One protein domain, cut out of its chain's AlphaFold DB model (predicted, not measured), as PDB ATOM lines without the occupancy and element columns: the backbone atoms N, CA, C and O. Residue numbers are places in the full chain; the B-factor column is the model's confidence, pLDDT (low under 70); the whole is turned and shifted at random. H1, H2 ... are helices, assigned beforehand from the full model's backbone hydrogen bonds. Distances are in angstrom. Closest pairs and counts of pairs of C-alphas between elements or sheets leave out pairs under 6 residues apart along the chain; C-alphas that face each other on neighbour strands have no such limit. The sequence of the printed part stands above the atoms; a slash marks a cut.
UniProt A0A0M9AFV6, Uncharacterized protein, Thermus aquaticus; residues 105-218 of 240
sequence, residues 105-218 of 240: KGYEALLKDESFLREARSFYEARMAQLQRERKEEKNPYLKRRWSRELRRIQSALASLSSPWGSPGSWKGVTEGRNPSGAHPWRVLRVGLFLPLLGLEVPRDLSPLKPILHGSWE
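Overview. This is residues 105 to 218 of the 240 residues of an uncharacterized protein of Thermus aquaticus (UniProt A0A0M9AFV6). H2 and H3 form a long helical hairpin; H4 packs across its open end, with short H1 and H5 beyond, while residues 171 to 178 stick out. The printed part has 114 residues with five named helices, H1 to H5, and is all helix. It is only just compact, close to loose: radius of gyration of the C-alphas 15.9 A, spans 48 by 39 by 26 A.

Along the chain. Find C-alpha 114 at (30.523, -39.926, 44.820); from there H2 runs 34.9 A to residue 137. H3, residues 141 to 161, spans 30.3 A; H4, residues 185 to 198, 18.0 A. H1 is residues 105 to 112; H5, residues 207 to 213, ends at (18.640, -52.120, 48.803).

Arrangement. H2 and H3 touch, closest at C-alphas 135 and 144, 5.6 A, at a shallow tilt of 17 degrees, opposite ways. With residues 191 to 197 alone, H4 touches residues 116 to 124 of H2, closest at C-alphas 192 and 120, 5.2 A. H1 touches H5, closest at C-alphas 106 and 213, 4.9 A. Every O i to N i+4 pair is within hydrogen-bond range in H1, H2 and H3, 8 of 10 in H4, and 1 of 3 in H5, beside 3 of 4 O i to N i+3 pairs.

Size, cuts and confidence. The printed part has no cut. The H3 to H4 link is long; pLDDT is under 70 at residues 166 to 183.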
ATOM      1  N   LYS A 105      18.841 -47.813  54.065       91.81
ATOM      2  CA  LYS A 105      20.264 -47.539  54.351       91.81
ATOM      3  C   LYS A 105      21.177 -47.780  53.146       91.81
ATOM      4  O   LYS A 105      22.087 -46.996  52.911       91.81
ATOM      5  N   GLY A 106      20.912 -48.829  52.361       92.62
ATOM      6  CA  GLY A 106      21.687 -49.128  51.156       92.62
ATOM      7  C   GLY A 106      21.607 -48.021  50.101       92.62
ATOM      8  O   GLY A 106      22.621 -47.625  49.538       92.62
ATOM      9  N   TYR A 107      20.426 -47.430  49.899       93.94
ATOM     10  CA  TYR A 107      20.273 -46.284  49.002       93.94
ATOM     11  C   TYR A 107      20.821 -44.981  49.583       93.94
ATOM     12  O   TYR A 107      21.313 -44.147  48.829       93.94
ATOM     13  N   GLU A 108      20.763 -44.791  50.902       92.19
ATOM     14  CA  GLU A 108      21.422 -43.648  51.543       92.19
ATOM     15  C   GLU A 108      22.941 -43.710  51.371       92.19
ATOM     16  O   GLU A 108      23.553 -42.698  51.038       92.19
ATOM     17  N   ALA A 109      23.542 -44.889  51.559       91.94
ATOM     18  CA  ALA A 109      24.960 -45.116  51.305       91.94
ATOM     19  C   ALA A 109      25.300 -44.884  49.825       91.94
ATOM     20  O   ALA A 109      26.247 -44.165  49.526       91.94
ATOM     21  N   LEU A 110      24.469 -45.391  48.908       92.31
ATOM     22  CA  LEU A 110      24.647 -45.189  47.470       92.31
ATOM     23  C   LEU A 110      24.614 -43.706  47.066       92.31
ATOM     24  O   LEU A 110      25.413 -43.273  46.247       92.31
ATOM     25  N   LEU A 111      23.703 -42.906  47.629       91.56
ATOM     26  CA  LEU A 111      23.638 -41.469  47.330       91.56
ATOM     27  C   LEU A 111      24.806 -40.672  47.925       91.56
ATOM     28  O   LEU A 111      25.044 -39.548  47.485       91.56
ATOM     29  N   LYS A 112      25.501 -41.219  48.928       91.31
ATOM     30  CA  LYS A 112      26.735 -40.646  49.487       91.31
ATOM     31  C   LYS A 112      27.980 -41.070  48.708       91.31
ATOM     32  O   LYS A 112      29.001 -40.405  48.820       91.31
ATOM     33  N   ASP A 113      27.898 -42.149  47.935       90.94
ATOM     34  CA  ASP A 113      28.981 -42.610  47.077       90.94
ATOM     35  C   ASP A 113      29.140 -41.669  45.869       90.94
ATOM     36  O   ASP A 113      28.344 -41.660  44.924       90.94
ATOM     37  N   GLU A 114      30.196 -40.856  45.900       90.50
ATOM     38  CA  GLU A 114      30.523 -39.926  44.820       90.50
ATOM     39  C   GLU A 114      30.820 -40.644  43.503       90.50
ATOM     40  O   GLU A 114      30.551 -40.088  42.433       90.50
ATOM     41  N   SER A 115      31.331 -41.880  43.556       91.31
ATOM     42  CA  SER A 115      31.616 -42.658  42.351       91.31
ATOM     43  C   SER A 115      30.326 -42.976  41.599       91.31
ATOM     44  O   SER A 115      30.239 -42.706  40.403       91.31
ATOM     45  N   PHE A 116      29.275 -43.411  42.303       91.50
ATOM     46  CA  PHE A 116      27.959 -43.660  41.716       91.50
ATOM     47  C   PHE A 116      27.387 -42.407  41.043       91.50
ATOM     48  O   PHE A 116      26.930 -42.461  39.897       91.50
ATOM     49  N   LEU A 117      27.428 -41.260  41.728       91.56
ATOM     50  CA  LEU A 117      26.917 -40.005  41.170       91.56
ATOM     51  C   LEU A 117      27.727 -39.550  39.953       91.56
ATOM     52  O   LEU A 117      27.141 -39.061  38.983       91.56
ATOM     53  N   ARG A 118      29.052 -39.717  39.987       92.62
ATOM     54  CA  ARG A 118      29.943 -39.393  38.870       92.62
ATOM     55  C   ARG A 118      29.654 -40.271  37.656       92.62
ATOM     56  O   ARG A 118      29.499 -39.722  36.571       92.62
ATOM     57  N   GLU A 119      29.517 -41.585  37.833       92.50
ATOM     58  CA  GLU A 119      29.203 -42.511  36.734       92.50
ATOM     59  C   GLU A 119      27.808 -42.262  36.144       92.50
ATOM     60  O   GLU A 119      27.618 -42.235  34.928       92.50
ATOM     61  N   ALA A 120      26.808 -41.989  36.988       93.38
ATOM     62  CA  ALA A 120      25.483 -41.625  36.500       93.38
ATOM     63  C   ALA A 120      25.520 -40.321  35.680       93.38
ATOM     64  O   ALA A 120      24.872 -40.228  34.634       93.38
ATOM     65  N   ARG A 121      26.280 -39.309  36.127       94.56
ATOM     66  CA  ARG A 121      26.455 -38.046  35.389       94.56
ATOM     67  C   ARG A 121      27.197 -38.263  34.073       94.56
ATOM     68  O   ARG A 121      26.684 -37.827  33.044       94.56
ATOM     69  N   SER A 122      28.323 -38.980  34.091       94.69
ATOM     70  CA  SER A 122      29.135 -39.255  32.898       94.69
ATOM     71  C   SER A 122      28.312 -39.973  31.822       94.69
ATOM     72  O   SER A 122      28.338 -39.580  30.653       94.69
ATOM     73  N   PHE A 123      27.476 -40.941  32.219       95.31
ATOM     74  CA  PHE A 123      26.534 -41.612  31.326       95.31
ATOM     75  C   PHE A 123      25.588 -40.621  30.631       95.31
ATOM     76  O   PHE A 123      25.409 -40.662  29.410       95.31
ATOM     77  N   TYR A 124      24.965 -39.719  31.396       95.44
ATOM     78  CA  TYR A 124      24.020 -38.751  30.843       95.44
ATOM     79  C   TYR A 124      24.700 -37.683  29.983       95.44
ATOM     80  O   TYR A 124      24.128 -37.286  28.967       95.44
ATOM     81  N   GLU A 125      25.903 -37.241  30.341       95.56
ATOM     82  CA  GLU A 125      26.710 -36.310  29.545       95.56
ATOM     83  C   GLU A 125      27.106 -36.924  28.199       95.56
ATOM     84  O   GLU A 125      26.869 -36.314  27.151       95.56
ATOM     85  N   ALA A 126      27.602 -38.164  28.205       95.38
ATOM     86  CA  ALA A 126      27.926 -38.904  26.988       95.38
ATOM     87  C   ALA A 126      26.689 -39.078  26.092       95.38
ATOM     88  O   ALA A 126      26.719 -38.761  24.899       95.38
ATOM     89  N   ARG A 127      25.555 -39.488  26.679       94.00
ATOM     90  CA  ARG A 127      24.280 -39.631  25.959       94.00
ATOM     91  C   ARG A 127      23.767 -38.294  25.417       94.00
ATOM     92  O   ARG A 127      23.200 -38.244  24.326       94.00
ATOM     93  N   MET A 128      23.964 -37.198  26.151       94.25
ATOM     94  CA  MET A 128      23.609 -35.853  25.696       94.25
ATOM     95  C   MET A 128      24.436 -35.453  24.472       94.25
ATOM     96  O   MET A 128      23.862 -34.978  23.490       94.25
ATOM     97  N   ALA A 129      25.753 -35.672  24.508       95.06
ATOM     98  CA  ALA A 129      26.650 -35.376  23.395       95.06
ATOM     99  C   ALA A 129      26.288 -36.193  22.144       95.06
ATOM    100  O   ALA A 129      26.197 -35.632  21.049       95.06
ATOM    101  N   GLN A 130      25.991 -37.486  22.311       94.25
ATOM    102  CA  GLN A 130      25.513 -38.349  21.229       94.25
ATOM    103  C   GLN A 130      24.230 -37.796  20.591       94.25
ATOM    104  O   GLN A 130      24.189 -37.551  19.386       94.25
ATOM    105  N   LEU A 131      23.200 -37.513  21.391       93.38
ATOM    106  CA  LEU A 131      21.922 -37.007  20.880       93.38
ATOM    107  C   LEU A 131      22.035 -35.623  20.234       93.38
ATOM    108  O   LEU A 131      21.254 -35.289  19.342       93.38
ATOM    109  N   GLN A 132      22.981 -34.792  20.678       94.06
ATOM    110  CA  GLN A 132      23.274 -33.518  20.024       94.06
ATOM    111  C   GLN A 132      23.881 -33.717  18.632       94.06
ATOM    112  O   GLN A 132      23.528 -32.953  17.731       94.06
ATOM    113  N   ARG A 133      24.752 -34.719  18.442       92.94
ATOM    114  CA  ARG A 133      25.313 -35.078  17.127       92.94
ATOM    115  C   ARG A 133      24.223 -35.597  16.195       92.94
ATOM    116  O   ARG A 133      23.983 -34.973  15.164       92.94
ATOM    117  N   GLU A 134      23.469 -36.606  16.636       91.62
ATOM    118  CA  GLU A 134      22.336 -37.166  15.880       91.62
ATOM    119  C   GLU A 134      21.368 -36.052  15.443       91.62
ATOM    120  O   GLU A 134      21.015 -35.923  14.270       91.62
ATOM    121  N   ARG A 135      21.019 -35.147  16.370       91.81
ATOM    122  CA  ARG A 135      20.142 -34.000  16.093       91.81
ATOM    123  C   ARG A 135      20.667 -33.047  15.024       91.81
ATOM    124  O   ARG A 135      19.838 -32.467  14.313       91.81
ATOM    125  N   LYS A 136      21.979 -32.821  14.951       91.50
ATOM    126  CA  LYS A 136      22.586 -31.936  13.947       91.50
ATOM    127  C   LYS A 136      22.521 -32.560  12.552       91.50
ATOM    128  O   LYS A 136      22.161 -31.855  11.614       91.50
ATOM    129  N   GLU A 137      22.820 -33.851  12.449       92.25
ATOM    130  CA  GLU A 137      22.936 -34.583  11.178       92.25
ATOM    131  C   GLU A 137      21.586 -34.869  10.516       92.25
ATOM    132  O   GLU A 137      21.458 -34.861   9.292       92.25
ATOM    133  N   GLU A 138      20.548 -35.083  11.316       92.31
ATOM    134  CA  GLU A 138      19.225 -35.396  10.794       92.31
ATOM    135  C   GLU A 138      18.622 -34.267   9.978       92.31
ATOM    136  O   GLU A 138      18.814 -33.078  10.242       92.31
ATOM    137  N   LYS A 139      17.778 -34.639   9.027       91.12
ATOM    138  CA  LYS A 139      16.986 -33.690   8.240       91.12
ATOM    139  C   LYS A 139      15.503 -33.811   8.575       91.12
ATOM    140  O   LYS A 139      14.784 -32.814   8.524       91.12
ATOM    141  N   ASN A 140      15.055 -34.984   9.025       92.00
ATOM    142  CA  ASN A 140      13.672 -35.253   9.379       92.00
ATOM    143  C   ASN A 140      13.206 -34.420  10.599       92.00
ATOM    144  O   ASN A 140      13.686 -34.611  11.726       92.00
ATOM    145  N   PRO A 141      12.199 -33.539  10.435       87.75
ATOM    146  CA  PRO A 141      11.710 -32.689  11.519       87.75
ATOM    147  C   PRO A 141      11.066 -33.480  12.671       87.75
ATOM    148  O   PRO A 141      11.092 -33.029  13.820       87.75
ATOM    149  N   TYR A 142      10.495 -34.660  12.410       83.94
ATOM    150  CA  TYR A 142       9.869 -35.493  13.441       83.94
ATOM    151  C   TYR A 142      10.908 -36.143  14.362       83.94
ATOM    152  O   TYR A 142      10.729 -36.127  15.586       83.94
ATOM    153  N   LEU A 143      12.002 -36.655  13.794       85.88
ATOM    154  CA  LEU A 143      13.116 -37.233  14.552       85.88
ATOM    155  C   LEU A 143      13.868 -36.150  15.336       85.88
ATOM    156  O   LEU A 143      14.056 -36.303  16.544       85.88
ATOM    157  N   LYS A 144      14.094 -34.968  14.743       88.81
ATOM    158  CA  LYS A 144      14.603 -33.796  15.483       88.81
ATOM    159  C   LYS A 144      13.760 -33.448  16.706       88.81
ATOM    160  O   LYS A 144      14.298 -33.223  17.789       88.81
ATOM    161  N   ARG A 145      12.429 -33.424  16.572       87.31
ATOM    162  CA  ARG A 145      11.523 -33.173  17.711       87.31
ATOM    163  C   ARG A 145      11.619 -34.266  18.775       87.31
ATOM    164  O   ARG A 145      11.468 -33.957  19.958       87.31
ATOM    165  N   ARG A 146      11.838 -35.526  18.383       87.50
ATOM    166  CA  ARG A 146      12.068 -36.638  19.317       87.50
ATOM    167  C   ARG A 146      13.344 -36.422  20.119       87.50
ATOM    168  O   ARG A 146      13.259 -36.425  21.345       87.50
ATOM    169  N   TRP A 147      14.471 -36.148  19.477       89.31
ATOM    170  CA  TRP A 147      15.721 -35.929  20.206       89.31
ATOM    171  C   TRP A 147      15.714 -34.654  21.040       89.31
ATOM    172  O   TRP A 147      16.192 -34.677  22.162       89.31
ATOM    173  N   SER A 148      15.071 -33.570  20.596       89.25
ATOM    174  CA  SER A 148      14.874 -32.385  21.450       89.25
ATOM    175  C   SER A 148      14.081 -32.692  22.730       89.25
ATOM    176  O   SER A 148      14.251 -32.024  23.749       89.25
ATOM    177  N   ARG A 149      13.177 -33.682  22.710       87.69
ATOM    178  CA  ARG A 149      12.494 -34.157  23.926       87.69
ATOM    179  C   ARG A 149      13.421 -34.990  24.792       87.69
ATOM    180  O   ARG A 149      13.429 -34.791  26.001       87.69
ATOM    181  N   GLU A 150      14.184 -35.879  24.175       90.25
ATOM    182  CA  GLU A 150      15.153 -36.717  24.874       90.25
ATOM    183  C   GLU A 150      16.237 -35.871  25.557       90.25
ATOM    184  O   GLU A 150      16.479 -36.033  26.746       90.25
ATOM    185  N   LEU A 151      16.771 -34.856  24.871       92.69
ATOM    186  CA  LEU A 151      17.702 -33.877  25.436       92.69
ATOM    187  C   LEU A 151      17.115 -33.158  26.654       92.69
ATOM    188  O   LEU A 151      17.786 -33.050  27.673       92.69
ATOM    189  N   ARG A 152      15.845 -32.727  26.605       91.44
ATOM    190  CA  ARG A 152      15.181 -32.115  27.772       91.44
ATOM    191  C   ARG A 152      15.043 -33.082  28.948       91.44
ATOM    192  O   ARG A 152      15.156 -32.659  30.096       91.44
ATOM    193  N   ARG A 153      14.794 -34.369  28.684       89.50
ATOM    194  CA  ARG A 153      14.754 -35.400  29.737       89.50
ATOM    195  C   ARG A 153      16.128 -35.579  30.371       89.50
ATOM    196  O   ARG A 153      16.209 -35.613  31.592       89.50
ATOM    197  N   ILE A 154      17.183 -35.634  29.558       92.56
ATOM    198  CA  ILE A 154      18.563 -35.762  30.037       92.56
ATOM    199  C   ILE A 154      18.988 -34.529  30.833       92.56
ATOM    200  O   ILE A 154      19.524 -34.673  31.922       92.56
ATOM    201  N   GLN A 155      18.667 -33.322  30.367       92.06
ATOM    202  CA  GLN A 155      18.909 -32.092  31.128       92.06
ATOM    203  C   GLN A 155      18.205 -32.120  32.491       92.06
ATOM    204  O   GLN A 155      18.805 -31.778  33.505       92.06
ATOM    205  N   SER A 156      16.952 -32.585  32.541       88.88
ATOM    206  CA  SER A 156      16.225 -32.753  33.805       88.88
ATOM    207  C   SER A 156      16.839 -33.829  34.709       88.88
ATOM    208  O   SER A 156      16.795 -33.689  35.932       88.88
ATOM    209  N   ALA A 157      17.377 -34.906  34.129       90.81
ATOM    210  CA  ALA A 157      18.078 -35.963  34.851       90.81
ATOM    211  C   ALA A 157      19.384 -35.438  35.464       90.81
ATOM    212  O   ALA A 157      19.584 -35.580  36.668       90.81
ATOM    213  N   LEU A 158      20.206 -34.741  34.675       91.75
ATOM    214  CA  LEU A 158      21.430 -34.082  35.135       91.75
ATOM    215  C   LEU A 158      21.141 -33.077  36.255       91.75
ATOM    216  O   LEU A 158      21.758 -33.154  37.310       91.75
ATOM    217  N   ALA A 159      20.130 -32.220  36.089       89.06
ATOM    218  CA  ALA A 159      19.714 -31.286  37.136       89.06
ATOM    219  C   ALA A 159      19.306 -31.997  38.441       89.06
ATOM    220  O   ALA A 159      19.570 -31.493  39.528       89.06
ATOM    221  N   SER A 160      18.695 -33.184  38.345       87.00
ATOM    222  CA  SER A 160      18.351 -33.991  39.523       87.00
ATOM    223  C   SER A 160      19.601 -34.564  40.201       87.00
ATOM    224  O   SER A 160      19.695 -34.548  41.424       87.00
ATOM    225  N   LEU A 161      20.577 -35.038  39.419       88.38
ATOM    226  CA  LEU A 161      21.845 -35.580  39.920       88.38
ATOM    227  C   LEU A 161      22.760 -34.505  40.528       88.38
ATOM    228  O   LEU A 161      23.599 -34.832  41.369       88.38
ATOM    229  N   SER A 162      22.621 -33.239  40.129       84.19
ATOM    230  CA  SER A 162      23.388 -32.117  40.691       84.19
ATOM    231  C   SER A 162      22.977 -31.746  42.118       84.19
ATOM    232  O   SER A 162      23.755 -31.106  42.819       84.19
ATOM    233  N   SER A 163      21.792 -32.155  42.585       80.12
ATOM    234  CA  SER A 163      21.320 -31.866  43.949       80.12
ATOM    235  C   SER A 163      20.711 -33.104  44.627       80.12
ATOM    236  O   SER A 163      19.502 -33.150  44.839       80.12
ATOM    237  N   PRO A 164      21.523 -34.111  45.009       73.50
ATOM    238  CA  PRO A 164      21.037 -35.396  45.530       73.50
ATOM    239  C   PRO A 164      20.113 -35.297  46.756       73.50
ATOM    240  O   PRO A 164      19.211 -36.119  46.924       73.50
ATOM    241  N   TRP A 165      20.320 -34.264  47.578       72.88
ATOM    242  CA  TRP A 165      19.639 -34.021  48.853       72.88
ATOM    243  C   TRP A 165      18.673 -32.828  48.819       72.88
ATOM    244  O   TRP A 165      18.427 -32.201  49.845       72.88
ATOM    245  N   GLY A 166      18.149 -32.469  47.643       62.69
ATOM    246  CA  GLY A 166      17.203 -31.360  47.524       62.69
ATOM    247  C   GLY A 166      15.948 -31.533  48.396       62.69
ATOM    248  O   GLY A 166      15.524 -32.646  48.720       62.69
ATOM    249  N   SER A 167      15.340 -30.406  48.780       53.09
ATOM    250  CA  SER A 167      14.168 -30.413  49.655       53.09
ATOM    251  C   SER A 167      12.981 -31.130  48.999       53.09
ATOM    252  O   SER A 167      12.604 -30.799  47.866       53.09
ATOM    253  N   PRO A 168      12.324 -32.062  49.710       50.81
ATOM    254  CA  PRO A 168      11.015 -32.551  49.317       50.81
ATOM    255  C   PRO A 168      10.064 -31.356  49.242       50.81
ATOM    256  O   PRO A 168       9.887 -30.634  50.222       50.81
ATOM    257  N   GLY A 169       9.440 -31.129  48.085       51.53
ATOM    258  CA  GLY A 169       8.299 -30.218  48.018       51.53
ATOM    259  C   GLY A 169       7.255 -30.599  49.076       51.53
ATOM    260  O   GLY A 169       7.116 -31.779  49.407       51.53
ATOM    261  N   SER A 170       6.556 -29.599  49.618       46.50
ATOM    262  CA  SER A 170       5.585 -29.760  50.709       46.50
ATOM    263  C   SER A 170       4.578 -30.889  50.453       46.50
ATOM    264  O   SER A 170       3.943 -30.952  49.401       46.50
ATOM    265  N   TRP A 171       4.383 -31.734  51.470       46.53
ATOM    266  CA  TRP A 171       3.443 -32.861  51.483       46.53
ATOM    267  C   TRP A 171       1.972 -32.414  51.540       46.53
ATOM    268  O   TRP A 171       1.065 -33.223  51.347       46.53
ATOM    269  N   LYS A 172       1.719 -31.129  51.827       41.88
ATOM    270  CA  LYS A 172       0.406 -30.605  52.240       41.88
ATOM    271  C   LYS A 172      -0.507 -30.149  51.092       41.88
ATOM    272  O   LYS A 172      -1.535 -29.530  51.346       41.88
ATOM    273  N   GLY A 173      -0.156 -30.434  49.837       49.50
ATOM    274  CA  GLY A 173      -0.880 -29.936  48.665       49.50
ATOM    275  C   GLY A 173      -1.620 -31.013  47.873       49.50
ATOM    276  O   GLY A 173      -1.088 -32.091  47.617       49.50
ATOM    277  N   VAL A 174      -2.821 -30.681  47.387       51.62
ATOM    278  CA  VAL A 174      -3.401 -31.357  46.216       51.62
ATOM    279  C   VAL A 174      -2.453 -31.111  45.050       51.62
ATOM    280  O   VAL A 174      -2.340 -29.993  44.551       51.62
ATOM    281  N   THR A 175      -1.723 -32.138  44.635       54.06
ATOM    282  CA  THR A 175      -0.709 -31.975  43.596       54.06
ATOM    283  C   THR A 175      -1.358 -31.849  42.216       54.06
ATOM    284  O   THR A 175      -2.270 -32.606  41.874       54.06
ATOM    285  N   GLU A 176      -0.813 -30.966  41.377       52.47
ATOM    286  CA  GLU A 176      -1.093 -30.861  39.932       52.47
ATOM    287  C   GLU A 176      -0.682 -32.135  39.142       52.47
ATOM    288  O   GLU A 176      -0.841 -32.227  37.931       52.47
ATOM    289  N   GLY A 177      -0.158 -33.166  39.809       61.34
ATOM    290  CA  GLY A 177       0.178 -34.462  39.230       61.34
ATOM    291  C   GLY A 177       0.992 -35.312  40.203       61.34
ATOM    292  O   GLY A 177       1.378 -34.842  41.262       61.34
ATOM    293  N   ARG A 178       1.300 -36.562  39.835       60.03
ATOM    294  CA  ARG A 178       1.939 -37.532  40.750       60.03
ATOM    295  C   ARG A 178       3.286 -37.091  41.335       60.03
ATOM    296  O   ARG A 178       3.604 -37.476  42.449       60.03
ATOM    297  N   ASN A 179       4.072 -36.292  40.611       60.09
ATOM    298  CA  ASN A 179       5.421 -35.908  41.030       60.09
ATOM    299  C   ASN A 179       5.621 -34.390  40.835       60.09
ATOM    300  O   ASN A 179       5.640 -33.956  39.678       60.09
ATOM    301  N   PRO A 180       5.766 -33.579  41.906       59.34
ATOM    302  CA  PRO A 180       6.172 -32.172  41.781       59.34
ATOM    303  C   PRO A 180       7.589 -32.037  41.191       59.34
ATOM    304  O   PRO A 180       8.312 -33.023  41.090       59.34
ATOM    305  N   SER A 181       8.016 -30.837  40.791       52.47
ATOM    306  CA  SER A 181       9.406 -30.567  40.378       52.47
ATOM    307  C   SER A 181      10.371 -30.603  41.579       52.47
ATOM    308  O   SER A 181       9.936 -30.546  42.726       52.47
ATOM    309  N   GLY A 182      11.678 -30.757  41.328       56.56
ATOM    310  CA  GLY A 182      12.730 -30.721  42.357       56.56
ATOM    311  C   GLY A 182      13.467 -32.046  42.571       56.56
ATOM    312  O   GLY A 182      12.993 -33.119  42.174       56.56
ATOM    313  N   ALA A 183      14.644 -31.959  43.191       58.91
ATOM    314  CA  ALA A 183      15.515 -33.097  43.439       58.91
ATOM    315  C   ALA A 183      15.134 -33.774  44.762       58.91
ATOM    316  O   ALA A 183      15.524 -33.342  45.834       58.91
ATOM    317  N   HIS A 184      14.314 -34.819  44.669       82.38
ATOM    318  CA  HIS A 184      13.974 -35.680  45.797       82.38
ATOM    319  C   HIS A 184      14.877 -36.921  45.736       82.38
ATOM    320  O   HIS A 184      14.966 -37.495  44.648       82.38
ATOM    321  N   PRO A 185      15.462 -37.415  46.842       90.31
ATOM    322  CA  PRO A 185      16.359 -38.578  46.827       90.31
ATOM    323  C   PRO A 185      15.830 -39.786  46.034       90.31
ATOM    324  O   PRO A 185      16.515 -40.316  45.166       90.31
ATOM    325  N   TRP A 186      14.554 -40.155  46.219       92.06
ATOM    326  CA  TRP A 186      13.863 -41.168  45.401       92.06
ATOM    327  C   TRP A 186      13.955 -40.948  43.880       92.06
ATOM    328  O   TRP A 186      14.094 -41.904  43.120       92.06
ATOM    329  N   ARG A 187      13.885 -39.701  43.407       90.62
ATOM    330  CA  ARG A 187      14.002 -39.366  41.977       90.62
ATOM    331  C   ARG A 187      15.440 -39.437  41.500       90.62
ATOM    332  O   ARG A 187      15.667 -39.908  40.391       90.62
ATOM    333  N   VAL A 188      16.383 -39.001  42.329       92.50
ATOM    334  CA  VAL A 188      17.819 -39.080  42.036       92.50
ATOM    335  C   VAL A 188      18.236 -40.541  41.895       92.50
ATOM    336  O   VAL A 188      18.832 -40.906  40.886       92.50
ATOM    337  N   LEU A 189      17.789 -41.400  42.815       94.00
ATOM    338  CA  LEU A 189      17.959 -42.852  42.727       94.00
ATOM    339  C   LEU A 189      17.350 -43.425  41.451       94.00
ATOM    340  O   LEU A 189      18.010 -44.173  40.742       94.00
ATOM    341  N   ARG A 190      16.111 -43.053  41.114       94.06
ATOM    342  CA  ARG A 190      15.470 -43.511  39.874       94.06
ATOM    343  C   ARG A 190      16.284 -43.128  38.639       94.06
ATOM    344  O   ARG A 190      16.448 -43.951  37.745       94.06
ATOM    345  N   VAL A 191      16.749 -41.882  38.578       93.19
ATOM    346  CA  VAL A 191      17.549 -41.361  37.466       93.19
ATOM    347  C   VAL A 191      18.894 -42.084  37.378       93.19
ATOM    348  O   VAL A 191      19.266 -42.500  36.290       93.19
ATOM    349  N   GLY A 192      19.593 -42.285  38.496       93.38
ATOM    350  CA  GLY A 192      20.902 -42.943  38.508       93.38
ATOM    351  C   GLY A 192      20.849 -44.460  38.294       93.38
ATOM    352  O   GLY A 192      21.712 -45.013  37.624       93.38
ATOM    353  N   LEU A 193      19.823 -45.142  38.810       93.69
ATOM    354  CA  LEU A 193      19.730 -46.605  38.754       93.69
ATOM    355  C   LEU A 193      19.074 -47.122  37.468       93.69
ATOM    356  O   LEU A 193      19.449 -48.172  36.968       93.69
ATOM    357  N   PHE A 194      18.061 -46.456  36.916       94.31
ATOM    358  CA  PHE A 194      17.251 -47.105  35.875       94.31
ATOM    359  C   PHE A 194      17.948 -47.131  34.520       94.31
ATOM    360  O   PHE A 194      18.330 -48.188  34.027       94.31
ATOM    361  N   LEU A 195      18.113 -45.968  33.897       91.94
ATOM    362  CA  LEU A 195      18.709 -45.919  32.569       91.94
ATOM    363  C   LEU A 195      20.232 -46.152  32.606       91.94
ATOM    364  O   LEU A 195      20.697 -46.929  31.777       91.94
ATOM    365  N   PRO A 196      21.001 -45.549  33.534       92.88
ATOM    366  CA  PRO A 196      22.453 -45.718  33.560       92.88
ATOM    367  C   PRO A 196      22.903 -47.114  34.017       92.88
ATOM    368  O   PRO A 196      23.756 -47.707  33.366       92.88
ATOM    369  N   LEU A 197      22.321 -47.656  35.098       90.25
ATOM    370  CA  LEU A 197      22.730 -48.956  35.652       90.25
ATOM    371  C   LEU A 197      21.960 -50.137  35.035       90.25
ATOM    372  O   LEU A 197      22.571 -51.137  34.676       90.25
ATOM    373  N   LEU A 198      20.633 -50.042  34.887       89.94
ATOM    374  CA  LEU A 198      19.803 -51.139  34.354       89.94
ATOM    375  C   LEU A 198      19.551 -51.054  32.839       89.94
ATOM    376  O   LEU A 198      18.903 -51.936  32.278       89.94
ATOM    377  N   GLY A 199      20.003 -49.993  32.164       88.94
ATOM    378  CA  GLY A 199      19.854 -49.824  30.713       88.94
ATOM    379  C   GLY A 199      18.424 -49.544  30.228       88.94
ATOM    380  O   GLY A 199      18.187 -49.472  29.022       88.94
ATOM    381  N   LEU A 200      17.450 -49.367  31.130       88.56
ATOM    382  CA  LEU A 200      16.028 -49.237  30.788       88.56
ATOM    383  C   LEU A 200      15.400 -48.014  31.463       88.56
ATOM    384  O   LEU A 200      15.586 -47.788  32.651       88.56
ATOM    385  N   GLU A 201      14.571 -47.244  30.743       84.50
ATOM    386  CA  GLU A 201      13.880 -46.072  31.327       84.50
ATOM    387  C   GLU A 201      12.921 -46.449  32.471       84.50
ATOM    388  O   GLU A 201      12.735 -45.682  33.420       84.50
ATOM    389  N   VAL A 202      12.255 -47.600  32.347       86.12
ATOM    390  CA  VAL A 202      11.368 -48.187  33.361       86.12
ATOM    391  C   VAL A 202      11.500 -49.711  33.262       86.12
ATOM    392  O   VAL A 202      10.766 -50.328  32.480       86.12
ATOM    393  N   PRO A 203      12.439 -50.321  34.007       87.25
ATOM    394  CA  PRO A 203      12.609 -51.769  34.040       87.25
ATOM    395  C   PRO A 203      11.312 -52.471  34.468       87.25
ATOM    396  O   PRO A 203      10.565 -51.963  35.309       87.25
ATOM    397  N   ARG A 204      11.020 -53.629  33.867       86.81
ATOM    398  CA  ARG A 204       9.941 -54.511  34.349       86.81
ATOM    399  C   ARG A 204      10.420 -55.372  35.508       86.81
ATOM    400  O   ARG A 204       9.695 -55.510  36.485       86.81
ATOM    401  N   ASP A 205      11.623 -55.917  35.366       88.25
ATOM    402  CA  ASP A 205      12.319 -56.620  36.429       88.25
ATOM    403  C   ASP A 205      13.156 -55.620  37.231       88.25
ATOM    404  O   ASP A 205      13.970 -54.878  36.679       88.25
ATOM    405  N   LEU A 206      12.892 -55.573  38.532       91.31
ATOM    406  CA  LEU A 206      13.560 -54.698  39.490       91.31
ATOM    407  C   LEU A 206      14.373 -55.508  40.510       91.31
ATOM    408  O   LEU A 206      14.984 -54.920  41.401       91.31
ATOM    409  N   SER A 207      14.431 -56.838  40.361       88.62
ATOM    410  CA  SER A 207      15.233 -57.730  41.201       88.62
ATOM    411  C   SER A 207      16.731 -57.381  41.253       88.62
ATOM    412  O   SER A 207      17.297 -57.517  42.343       88.62
ATOM    413  N   PRO A 208      17.378 -56.817  40.201       90.62
ATOM    414  CA  PRO A 208      18.790 -56.432  40.286       90.62
ATOM    415  C   PRO A 208      19.080 -55.323  41.308       90.62
ATOM    416  O   PRO A 208      20.228 -55.121  41.690       90.62
ATOM    417  N   LEU A 209      18.057 -54.602  41.782       91.88
ATOM    418  CA  LEU A 209      18.212 -53.574  42.816       91.88
ATOM    419  C   LEU A 209      18.231 -54.147  44.239       91.88
ATOM    420  O   LEU A 209      18.575 -53.431  45.179       91.88
ATOM    421  N   LYS A 210      17.874 -55.424  44.423       90.75
ATOM    422  CA  LYS A 210      17.787 -56.060  45.743       90.75
ATOM    423  C   LYS A 210      19.119 -56.018  46.517       90.75
ATOM    424  O   LYS A 210      19.082 -55.596  47.670       90.75
ATOM    425  N   PRO A 211      20.292 -56.339  45.935       90.31
ATOM    426  CA  PRO A 211      21.565 -56.237  46.658       90.31
ATOM    427  C   PRO A 211      21.858 -54.808  47.136       90.31
ATOM    428  O   PRO A 211      22.262 -54.596  48.277       90.31
ATOM    429  N   ILE A 212      21.566 -53.814  46.294       90.81
ATOM    430  CA  ILE A 212      21.771 -52.389  46.592       90.81
ATOM    431  C   ILE A 212      20.868 -51.948  47.746       90.81
ATOM    432  O   ILE A 212      21.317 -51.265  48.664       90.81
ATOM    433  N   LEU A 213      19.606 -52.384  47.736       88.81
ATOM    434  CA  LEU A 213      18.640 -52.120  48.803       88.81
ATOM    435  C   LEU A 213      19.154 -52.600  50.172       88.81
ATOM    436  O   LEU A 213      18.983 -51.901  51.173       88.81
ATOM    437  N   HIS A 214      19.800 -53.769  50.197       87.44
ATOM    438  CA  HIS A 214      20.362 -54.391  51.399       87.44
ATOM    439  C   HIS A 214      21.774 -53.896  51.762       87.44
ATOM    440  O   HIS A 214      22.309 -54.314  52.785       87.44
ATOM    441  N   GLY A 215      22.352 -52.970  50.990       84.50
ATOM    442  CA  GLY A 215      23.661 -52.377  51.278       84.50
ATOM    443  C   GLY A 215      24.854 -53.168  50.743       84.50
ATOM    444  O   GLY A 215      25.986 -52.836  51.072       84.50
ATOM    445  N   SER A 216      24.633 -54.162  49.882       82.56
ATOM    446  CA  SER A 216      25.688 -54.928  49.203       82.56
ATOM    447  C   SER A 216      26.212 -54.214  47.945       82.56
ATOM    448  O   SER A 216      26.516 -54.852  46.940       82.56
ATOM    449  N   TRP A 217      26.246 -52.878  47.950       81.56
ATOM    450  CA  TRP A 217      26.803 -52.103  46.843       81.56
ATOM    451  C   TRP A 217      28.330 -52.102  46.936       81.56
ATOM    452  O   TRP A 217      28.898 -51.521  47.854       81.56
ATOM    453  N   GLU A 218      28.983 -52.741  45.969       75.00
ATOM    454  CA  GLU A 218      30.448 -52.866  45.891       75.00
ATOM    455  C   GLU A 218      31.068 -51.889  44.875       75.00
ATOM    456  O   GLU A 218      32.210 -52.057  44.452       75.00
TER     457      GLU A 218